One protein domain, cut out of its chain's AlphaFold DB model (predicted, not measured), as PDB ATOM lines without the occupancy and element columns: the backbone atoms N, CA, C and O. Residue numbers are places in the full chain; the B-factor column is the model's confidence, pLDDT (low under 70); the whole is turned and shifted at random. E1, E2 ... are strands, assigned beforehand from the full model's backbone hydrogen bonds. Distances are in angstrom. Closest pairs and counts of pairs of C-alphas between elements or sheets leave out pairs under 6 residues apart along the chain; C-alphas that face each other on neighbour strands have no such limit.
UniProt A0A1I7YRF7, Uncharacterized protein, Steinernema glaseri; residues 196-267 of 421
ATOM      1  N   PRO A 196     275.795 293.287 197.341       82.31
ATOM      2  CA  PRO A 196     275.184 294.607 197.444       82.31
ATOM      3  C   PRO A 196     275.095 295.074 198.901       82.31
ATOM      4  O   PRO A 196     275.062 294.266 199.831       82.31
ATOM      5  N   ASP A 197     275.059 296.390 199.105       73.75
ATOM      6  CA  ASP A 197     275.015 296.957 200.453       73.75
ATOM      7  C   ASP A 197     273.761 296.472 201.206       73.75
ATOM      8  O   ASP A 197     272.639 296.589 200.712       73.75
ATOM      9  N   GLY A 198     273.962 295.909 202.402       69.88
ATOM     10  CA  GLY A 198     272.896 295.323 203.228       69.88
ATOM     11  C   GLY A 198     272.576 293.848 202.943       69.88
ATOM     12  O   GLY A 198     271.760 293.261 203.654       69.88
ATOM     13  N   GLU A 199     273.225 293.223 201.958       81.62
ATOM     14  CA  GLU A 199     273.044 291.806 201.630       81.62
ATOM     15  C   GLU A 199     274.229 290.939 202.081       81.62
ATOM     16  O   GLU A 199     275.365 291.400 202.215       81.62
ATOM     17  N   ARG A 200     273.971 289.646 202.299       79.94
ATOM     18  CA  ARG A 200     274.994 288.641 202.626       79.94
ATOM     19  C   ARG A 200     274.610 287.253 202.124       79.94
ATOM     20  O   ARG A 200     273.456 286.993 201.798       79.94
ATOM     21  N   VAL A 201     275.589 286.354 202.083       78.38
ATOM     22  CA  VAL A 201     275.381 284.934 201.773       78.38
ATOM     23  C   VAL A 201     275.127 284.182 203.081       78.38
ATOM     24  O   VAL A 201     275.990 284.155 203.959       78.38
ATOM     25  N   ILE A 202     273.947 283.577 203.229       78.19
ATOM     26  CA  ILE A 202     273.649 282.692 204.368       78.19
ATOM     27  C   ILE A 202     274.266 281.298 204.155       78.19
ATOM     28  O   ILE A 202     274.462 280.887 203.007       78.19
ATOM     29  N   PRO A 203     274.546 280.524 205.222       69.12
ATOM     30  CA  PRO A 203     275.053 279.160 205.086       69.12
ATOM     31  C   PRO A 203     274.167 278.304 204.166       69.12
ATOM     32  O   PRO A 203     272.989 278.093 204.447       69.12
ATOM     33  N   GLY A 204     274.739 277.810 203.063       66.50
ATOM     34  CA  GLY A 204     274.040 276.996 202.061       66.50
ATOM     35  C   GLY A 204     273.444 277.768 200.875       66.50
ATOM     36  O   GLY A 204     273.016 277.130 199.913       66.50
ATOM     37  N   ALA A 205     273.448 279.104 200.892       69.12
ATOM     38  CA  ALA A 205     273.062 279.919 199.741       69.12
ATOM     39  C   ALA A 205     274.245 280.142 198.783       69.12
ATOM     40  O   ALA A 205     275.401 280.196 199.199       69.12
ATOM     41  N   LYS A 206     273.944 280.274 197.486       72.12
ATOM     42  CA  LYS A 206     274.922 280.643 196.444       72.12
ATOM     43  C   LYS A 206     274.872 282.124 196.067       72.12
ATOM     44  O   LYS A 206     275.798 282.626 195.442       72.12
ATOM     45  N   GLU A 207     273.792 282.802 196.439       79.69
ATOM     46  CA  GLU A 207     273.509 284.186 196.075       79.69
ATOM     47  C   GLU A 207     273.433 285.052 197.335       79.69
ATOM     48  O   GLU A 207     273.117 284.564 198.424       79.69
ATOM     49  N   CYS A 208     273.745 286.338 197.177       83.75
ATOM     50  CA  CYS A 208     273.504 287.326 198.218       83.75
ATOM     51  C   CYS A 208     272.002 287.542 198.377       83.75
ATOM     52  O   CYS A 208     271.248 287.543 197.404       83.75
ATOM     53  N   CYS A 209     271.574 287.729 199.616       84.19
ATOM     54  CA  CYS A 209     270.219 288.132 199.923       84.19
ATOM     55  C   CYS A 209     270.237 289.090 201.108       84.19
ATOM     56  O   CYS A 209     271.139 289.067 201.954       84.19
ATOM     57  N   ALA A 210     269.219 289.934 201.185       83.69
ATOM     58  CA  ALA A 210     268.959 290.686 202.394       83.69
ATOM     59  C   ALA A 210     268.408 289.713 203.447       83.69
ATOM     60  O   ALA A 210     267.608 288.840 203.119       83.69
ATOM     61  N   THR A 211     268.865 289.803 204.693       84.62
ATOM     62  CA  THR A 211     268.564 288.781 205.712       84.62
ATOM     63  C   THR A 211     267.983 289.383 206.974       84.62
ATOM     64  O   THR A 211     268.433 290.456 207.376       84.62
ATOM     65  N   ILE A 212     267.147 288.614 207.659       85.81
ATOM     66  CA  ILE A 212     266.685 288.896 209.021       85.81
ATOM     67  C   ILE A 212     267.072 287.769 209.975       85.81
ATOM     68  O   ILE A 212     267.351 286.637 209.557       85.81
ATOM     69  N   THR A 213     267.061 288.077 211.265       84.44
ATOM     70  CA  THR A 213     267.311 287.142 212.357       84.44
ATOM     71  C   THR A 213     266.001 286.800 213.055       84.44
ATOM     72  O   THR A 213     265.462 287.583 213.832       84.44
ATOM     73  N   LEU A 214     265.498 285.592 212.814       78.88
ATOM     74  CA  LEU A 214     264.299 285.094 213.481       78.88
ATOM     75  C   LEU A 214     264.556 284.849 214.981       78.88
ATOM     76  O   LEU A 214     265.696 284.562 215.384       78.88
ATOM     77  N   PRO A 215     263.498 284.853 215.820       72.19
ATOM     78  CA  PRO A 215     263.590 284.415 217.209       72.19
ATOM     79  C   PRO A 215     264.288 283.050 217.296       72.19
ATOM     80  O   PRO A 215     263.946 282.132 216.551       72.19
ATOM     81  N   LYS A 216     265.254 282.909 218.219       73.31
ATOM     82  CA  LYS A 216     266.216 281.782 218.350       73.31
ATOM     83  C   LYS A 216     267.487 281.878 217.485       73.31
ATOM     84  O   LYS A 216     268.253 280.920 217.447       73.31
ATOM     85  N   GLY A 217     267.746 283.016 216.837       79.00
ATOM     86  CA  GLY A 217     269.028 283.305 216.176       79.00
ATOM     87  C   GLY A 217     269.192 282.690 214.784       79.00
ATOM     88  O   GLY A 217     270.294 282.684 214.239       79.00
ATOM     89  N   LYS A 218     268.113 282.160 214.197       82.56
ATOM     90  CA  LYS A 218     268.132 281.607 212.838       82.56
ATOM     91  C   LYS A 218     268.102 282.751 211.821       82.56
ATOM     92  O   LYS A 218     267.152 283.525 211.814       82.56
ATOM     93  N   GLN A 219     269.097 282.819 210.939       83.94
ATOM     94  CA  GLN A 219     269.106 283.770 209.824       83.94
ATOM     95  C   GLN A 219     268.353 283.210 208.616       83.94
ATOM     96  O   GLN A 219     268.515 282.035 208.273       83.94
ATOM     97  N   VAL A 220     267.549 284.050 207.968       84.25
ATOM     98  CA  VAL A 220     266.815 283.713 206.739       84.25
ATOM     99  C   VAL A 220     266.938 284.837 205.717       84.25
ATOM    100  O   VAL A 220     267.103 285.997 206.090       84.25
ATOM    101  N   CYS A 221     266.877 284.484 204.432       85.88
ATOM    102  CA  CYS A 221     266.771 285.460 203.354       85.88
ATOM    103  C   CYS A 221     265.361 286.038 203.313       85.88
ATOM    104  O   CYS A 221     264.386 285.290 203.381       85.88
ATOM    105  N   CYS A 222     265.269 287.345 203.114       83.75
ATOM    106  CA  CYS A 222     264.022 287.983 202.762       83.75
ATOM    107  C   CYS A 222     263.568 287.557 201.359       83.75
ATOM    108  O   CYS A 222     264.402 287.472 200.447       83.75
ATOM    109  N   PRO A 223     262.265 287.273 201.170       80.00
ATOM    110  CA  PRO A 223     261.685 287.033 199.855       80.00
ATOM    111  C   PRO A 223     261.969 288.170 198.867       80.00
ATOM    112  O   PRO A 223     262.273 289.307 199.243       80.00
ATOM    113  N   LYS A 224     261.847 287.883 197.568       77.62
ATOM    114  CA  LYS A 224     262.029 288.902 196.522       77.62
ATOM    115  C   LYS A 224     261.091 290.087 196.771       77.62
ATOM    116  O   LYS A 224     259.934 289.874 197.078       77.62
ATOM    117  N   LYS A 225     261.585 291.313 196.552       75.19
ATOM    118  CA  LYS A 225     260.863 292.587 196.775       75.19
ATOM    119  C   LYS A 225     260.540 292.919 198.235       75.19
ATOM    120  O   LYS A 225     259.853 293.903 198.472       75.19
ATOM    121  N   THR A 226     261.092 292.175 199.187       80.31
ATOM    122  CA  THR A 226     261.062 292.551 200.601       80.31
ATOM    123  C   THR A 226     262.461 292.922 201.084       80.31
ATOM    124  O   THR A 226     263.474 292.559 200.479       80.31
ATOM    125  N   PHE A 227     262.520 293.690 202.163       82.56
ATOM    126  CA  PHE A 227     263.724 294.307 202.694       82.56
ATOM    127  C   PHE A 227     263.765 294.132 204.212       82.56
ATOM    128  O   PHE A 227     262.722 294.216 204.852       82.56
ATOM    129  N   PRO A 228     264.936 293.914 204.821       85.31
ATOM    130  CA  PRO A 228     265.059 293.885 206.269       85.31
ATOM    131  C   PRO A 228     264.607 295.219 206.857       85.31
ATOM    132  O   PRO A 228     265.110 296.278 206.481       85.31
ATOM    133  N   GLY A 229     263.670 295.156 207.788       84.25
ATOM    134  CA  GLY A 229     263.222 296.276 208.596       84.25
ATOM    135  C   GLY A 229     262.897 295.799 210.003       84.25
ATOM    136  O   GLY A 229     263.141 294.644 210.345       84.25
ATOM    137  N   ASN A 230     262.363 296.695 210.828       81.81
ATOM    138  CA  ASN A 230     262.006 296.380 212.207       81.81
ATOM    139  C   ASN A 230     260.546 296.724 212.481       81.81
ATOM    140  O   ASN A 230     260.027 297.717 211.964       81.81
ATOM    141  N   ASP A 231     259.907 295.931 213.335       74.75
ATOM    142  CA  ASP A 231     258.634 296.315 213.933       74.75
ATOM    143  C   ASP A 231     258.814 297.399 215.016       74.75
ATOM    144  O   ASP A 231     259.925 297.820 215.354       74.75
ATOM    145  N   LYS A 232     257.698 297.849 215.604       71.00
ATOM    146  CA  LYS A 232     257.695 298.849 216.688       71.00
ATOM    147  C   LYS A 232     258.442 298.381 217.951       71.00
ATOM    148  O   LYS A 232     258.785 299.216 218.783       71.00
ATOM    149  N   ASN A 233     258.685 297.079 218.101       72.00
ATOM    150  CA  ASN A 233     259.369 296.468 219.241       72.00
ATOM    151  C   ASN A 233     260.853 296.169 218.954       72.00
ATOM    152  O   ASN A 233     261.548 295.665 219.836       72.00
ATOM    153  N   GLY A 234     261.347 296.477 217.748       75.62
ATOM    154  CA  GLY A 234     262.722 296.205 217.330       75.62
ATOM    155  C   GLY A 234     262.970 294.767 216.859       75.62
ATOM    156  O   GLY A 234     264.121 294.336 216.834       75.62
ATOM    157  N   ILE A 235     261.923 294.012 216.521       80.38
ATOM    158  CA  ILE A 235     262.032 292.676 215.922       80.38
ATOM    159  C   ILE A 235     262.306 292.829 214.424       80.38
ATOM    160  O   ILE A 235     261.535 293.490 213.726       80.38
ATOM    161  N   GLU A 236     263.369 292.184 213.932       83.94
ATOM    162  CA  GLU A 236     263.702 292.157 212.502       83.94
ATOM    163  C   GLU A 236     262.648 291.373 211.704       83.94
ATOM    164  O   GLU A 236     262.347 290.218 212.015       83.94
ATOM    165  N   LEU A 237     262.129 291.991 210.643       86.25
ATOM    166  CA  LEU A 237     261.132 291.432 209.731       86.25
ATOM    167  C   LEU A 237     261.494 291.746 208.280       86.25
ATOM    168  O   LEU A 237     262.172 292.730 207.987       86.25
ATOM    169  N   CYS A 238     261.017 290.914 207.361       86.44
ATOM    170  CA  CYS A 238     261.062 291.221 205.941       86.44
ATOM    171  C   CYS A 238     259.870 292.113 205.605       86.44
ATOM    172  O   CYS A 238     258.717 291.687 205.638       86.44
ATOM    173  N   CYS A 239     260.179 293.371 205.335       84.81
ATOM    174  CA  CYS A 239     259.246 294.444 205.074       84.81
ATOM    175  C   CYS A 239     259.058 294.653 203.566       84.81
ATOM    176  O   CYS A 239     260.044 294.654 202.829       84.81
ATOM    177  N   PRO A 240     257.833 294.882 203.079       76.88
ATOM    178  CA  PRO A 240     257.589 295.211 201.673       76.88
ATOM    179  C   PRO A 240     258.229 296.539 201.229       76.88
ATOM    180  O   PRO A 240     258.550 296.717 200.056       76.88
ATOM    181  N   GLU A 241     258.469 297.464 202.159       74.81
ATOM    182  CA  GLU A 241     259.060 298.777 201.888       74.81
ATOM    183  C   GLU A 241     260.329 299.011 202.728       74.81
ATOM    184  O   GLU A 241     260.453 298.538 203.858       74.81
ATOM    185  N   LYS A 242     261.306 299.729 202.151       68.56
ATOM    186  CA  LYS A 242     262.632 299.954 202.764       68.56
ATOM    187  C   LYS A 242     262.627 300.943 203.932       68.56
ATOM    188  O   LYS A 242     263.459 300.810 204.823       68.56
ATOM    189  N   GLU A 243     261.772 301.965 203.888       67.19
ATOM    190  CA  GLU A 243     261.809 303.096 204.833       67.19
ATOM    191  C   GLU A 243     260.761 302.964 205.946       67.19
ATOM    192  O   GLU A 243     261.049 303.231 207.112       67.19
ATOM    193  N   SER A 244     259.566 302.489 205.602       72.81
ATOM    194  CA  SER A 244     258.494 302.128 206.528       72.81
ATOM    195  C   SER A 244     258.089 300.696 206.248       72.81
ATOM    196  O   SER A 244     257.868 300.348 205.100       72.81
ATOM    197  N   CYS A 245     257.971 299.846 207.269       77.56
ATOM    198  CA  CYS A 245     257.638 298.443 207.015       77.56
ATOM    199  C   CYS A 245     256.257 298.267 206.362       77.56
ATOM    200  O   CYS A 245     256.044 297.311 205.629       77.56
ATOM    201  N   CYS A 246     255.338 299.200 206.611       80.31
ATOM    202  CA  CYS A 246     254.029 299.243 205.981       80.31
ATOM    203  C   CYS A 246     253.805 300.591 205.285       80.31
ATOM    204  O   CYS A 246     254.279 301.607 205.805       80.31
ATOM    205  N   PRO A 247     253.041 300.606 204.178       78.31
ATOM    206  CA  PRO A 247     252.581 301.823 203.523       78.31
ATOM    207  C   PRO A 247     251.836 302.775 204.467       78.31
ATOM    208  O   PRO A 247     251.275 302.373 205.492       78.31
ATOM    209  N   GLU A 248     251.754 304.048 204.078       78.69
ATOM    210  CA  GLU A 248     250.992 305.056 204.817       78.69
ATOM    211  C   GLU A 248     249.521 304.628 205.014       78.69
ATOM    212  O   GLU A 248     248.832 304.211 204.082       78.69
ATOM    213  N   GLY A 249     249.032 304.717 206.255       77.56
ATOM    214  CA  GLY A 249     247.679 304.289 206.633       77.56
ATOM    215  C   GLY A 249     247.543 302.802 206.991       77.56
ATOM    216  O   GLY A 249     246.462 302.385 207.423       77.56
ATOM    217  N   GLN A 250     248.621 302.022 206.873       84.12
ATOM    218  CA  GLN A 250     248.695 300.636 207.329       84.12
ATOM    219  C   GLN A 250     249.621 300.487 208.545       84.12
ATOM    220  O   GLN A 250     250.503 301.308 208.798       84.12
ATOM    221  N   GLU A 251     249.412 299.428 209.318       81.62
ATOM    222  CA  GLU A 251     250.257 299.058 210.451       81.62
ATOM    223  C   GLU A 251     250.601 297.567 210.383       81.62
ATOM    224  O   GLU A 251     249.840 296.765 209.835       81.62
ATOM    225  N   ILE A 252     251.754 297.195 210.949       79.50
ATOM    226  CA  ILE A 252     252.137 295.789 211.100       79.50
ATOM    227  C   ILE A 252     251.130 295.150 212.052       79.50
ATOM    228  O   ILE A 252     251.079 295.508 213.231       79.50
ATOM    229  N   ALA A 253     250.334 294.221 211.537       73.06
ATOM    230  CA  ALA A 253     249.376 293.473 212.335       73.06
ATOM    231  C   ALA A 253     250.029 292.234 212.962       73.06
ATOM    232  O   ALA A 253     249.802 291.939 214.132       73.06
ATOM    233  N   THR A 254     250.861 291.527 212.193       73.25
ATOM    234  CA  THR A 254     251.659 290.381 212.652       73.25
ATOM    235  C   THR A 254     252.788 290.092 211.653       73.25
ATOM    236  O   THR A 254     252.993 290.848 210.699       73.25
ATOM    237  N   SER A 255     253.513 288.994 211.854       68.62
ATOM    238  CA  SER A 255     254.417 288.422 210.864       68.62
ATOM    239  C   SER A 255     254.038 286.987 210.502       68.62
ATOM    240  O   SER A 255     253.486 286.238 211.311       68.62
ATOM    241  N   SER A 256     254.329 286.598 209.262       68.75
ATOM    242  CA  SER A 256     254.180 285.215 208.812       68.75
ATOM    243  C   SER A 256     255.169 284.291 209.538       68.75
ATOM    244  O   SER A 256     256.149 284.737 210.143       68.75
ATOM    245  N   ALA A 257     254.979 282.972 209.418       66.88
ATOM    246  CA  ALA A 257     255.941 281.986 209.926       66.88
ATOM    247  C   ALA A 257     257.357 282.144 209.321       66.88
ATOM    248  O   ALA A 257     258.333 281.647 209.887       66.88
ATOM    249  N   GLU A 258     257.470 282.844 208.189       67.81
ATOM    250  CA  GLU A 258     258.723 283.141 207.489       67.81
ATOM    251  C   GLU A 258     259.330 284.497 207.890       67.81
ATOM    252  O   GLU A 258     260.389 284.868 207.389       67.81
ATOM    253  N   GLY A 259     258.703 285.226 208.820       75.12
ATOM    254  CA  GLY A 259     259.171 286.531 209.292       75.12
ATOM    255  C   GLY A 259     258.846 287.689 208.346       75.12
ATOM    256  O   GLY A 259     259.471 288.744 208.444       75.12
ATOM    257  N   VAL A 260     257.885 287.512 207.436       81.12
ATOM    258  CA  VAL A 260     257.391 288.584 206.555       81.12
ATOM    259  C   VAL A 260     256.354 289.406 207.308       81.12
ATOM    260  O   VAL A 260     255.450 288.835 207.913       81.12
ATOM    261  N   ALA A 261     256.483 290.731 207.297       83.19
ATOM    262  CA  ALA A 261     255.505 291.613 207.921       83.19
ATOM    263  C   ALA A 261     254.185 291.600 207.136       83.19
ATOM    264  O   ALA A 261     254.189 291.784 205.922       83.19
ATOM    265  N   ILE A 262     253.060 291.426 207.837       84.56
ATOM    266  CA  ILE A 262     251.722 291.537 207.248       84.56
ATOM    267  C   ILE A 262     251.130 292.882 207.664       84.56
ATOM    268  O   ILE A 262     250.930 293.157 208.853       84.56
ATOM    269  N   CYS A 263     250.868 293.721 206.667       85.81
ATOM    270  CA  CYS A 263     250.357 295.070 206.848       85.81
ATOM    271  C   CYS A 263     248.839 295.099 206.664       85.81
ATOM    272  O   CYS A 263     248.324 294.711 205.616       85.81
ATOM    273  N   CYS A 264     248.129 295.601 207.673       86.94
ATOM    274  CA  CYS A 264     246.687 295.820 207.610       86.94
ATOM    275  C   CYS A 264     246.364 297.312 207.720       86.94
ATOM    276  O   CYS A 264     247.097 298.054 208.381       86.94
ATOM    277  N   PRO A 265     245.243 297.776 207.139       86.81
ATOM    278  CA  PRO A 265     244.714 299.101 207.426       86.81
ATOM    279  C   PRO A 265     244.547 299.323 208.931       86.81
ATOM    280  O   PRO A 265     244.198 298.409 209.683       86.81
ATOM    281  N   LYS A 266     244.770 300.558 209.382       84.69
ATOM    282  CA  LYS A 266     244.629 300.908 210.798       84.69
ATOM    283  C   LYS A 266     243.245 300.519 211.347       84.69
ATOM    284  O   LYS A 266     242.222 300.893 210.780       84.69
ATOM    285  N   GLY A 267     243.225 299.817 212.484       82.62
ATOM    286  CA  GLY A 267     241.992 299.318 213.114       82.62
ATOM    287  C   GLY A 267     241.519 297.951 212.605       82.62
ATOM    288  O   GLY A 267     240.389 297.556 212.903       82.62
TER     289      GLY A 267
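What this domain is: This is residues 196 to 267 of the 421 residues of an uncharacterized protein of Steinernema glaseri (UniProt A0A1I7YRF7). Three antiparallel two-stranded hairpins stand in a row, E3-E4 in the middle between E1-E2 and E5-E6, with looping residues 196 to 208 at the E1-E2 end. The printed 72 residues hold six strands, E1 to E6 in chain order, and no named helix: all strand, with 29 residues in strands. The whole is compact, radius of gyration of the C-alphas 12.3 A, spanning 41 by 25 by 17 A.

How they stand to each other: E5, residues 250 to 255, and E6, 261 to 265, form a hairpin; N 253 and O 262 are within hydrogen-bond range, 2.9 A. In the hairpin of E3, 227 to 230, and E4, 236 to 239, N 227 and O 239 are 2.7 A apart. The closest C-alphas of E4 and E6, Cys 239 and Ala 261, are 5.5 A apart. In the hairpin of E1, 209 to 214, and E2, 218 to 221, N 214 and O 218 are 2.8 A apart. The closest C-alphas of E1 and E4, Ile 212 and Glu 236, are 5.6 A apart.

Where its parts are: E1, 15.1 A long, begins at C-alpha 209 (270.219, 288.132, 199.923). E6, 13.1 A, ends at C-alpha 265 (244.714, 299.101, 207.426).

The domain as a whole: The farthest C-alphas, Lys 206 and Gly 267, are 41.4 A apart. The printed part has no cut. Ten residues are under pLDDT 70, among them 255 to 258.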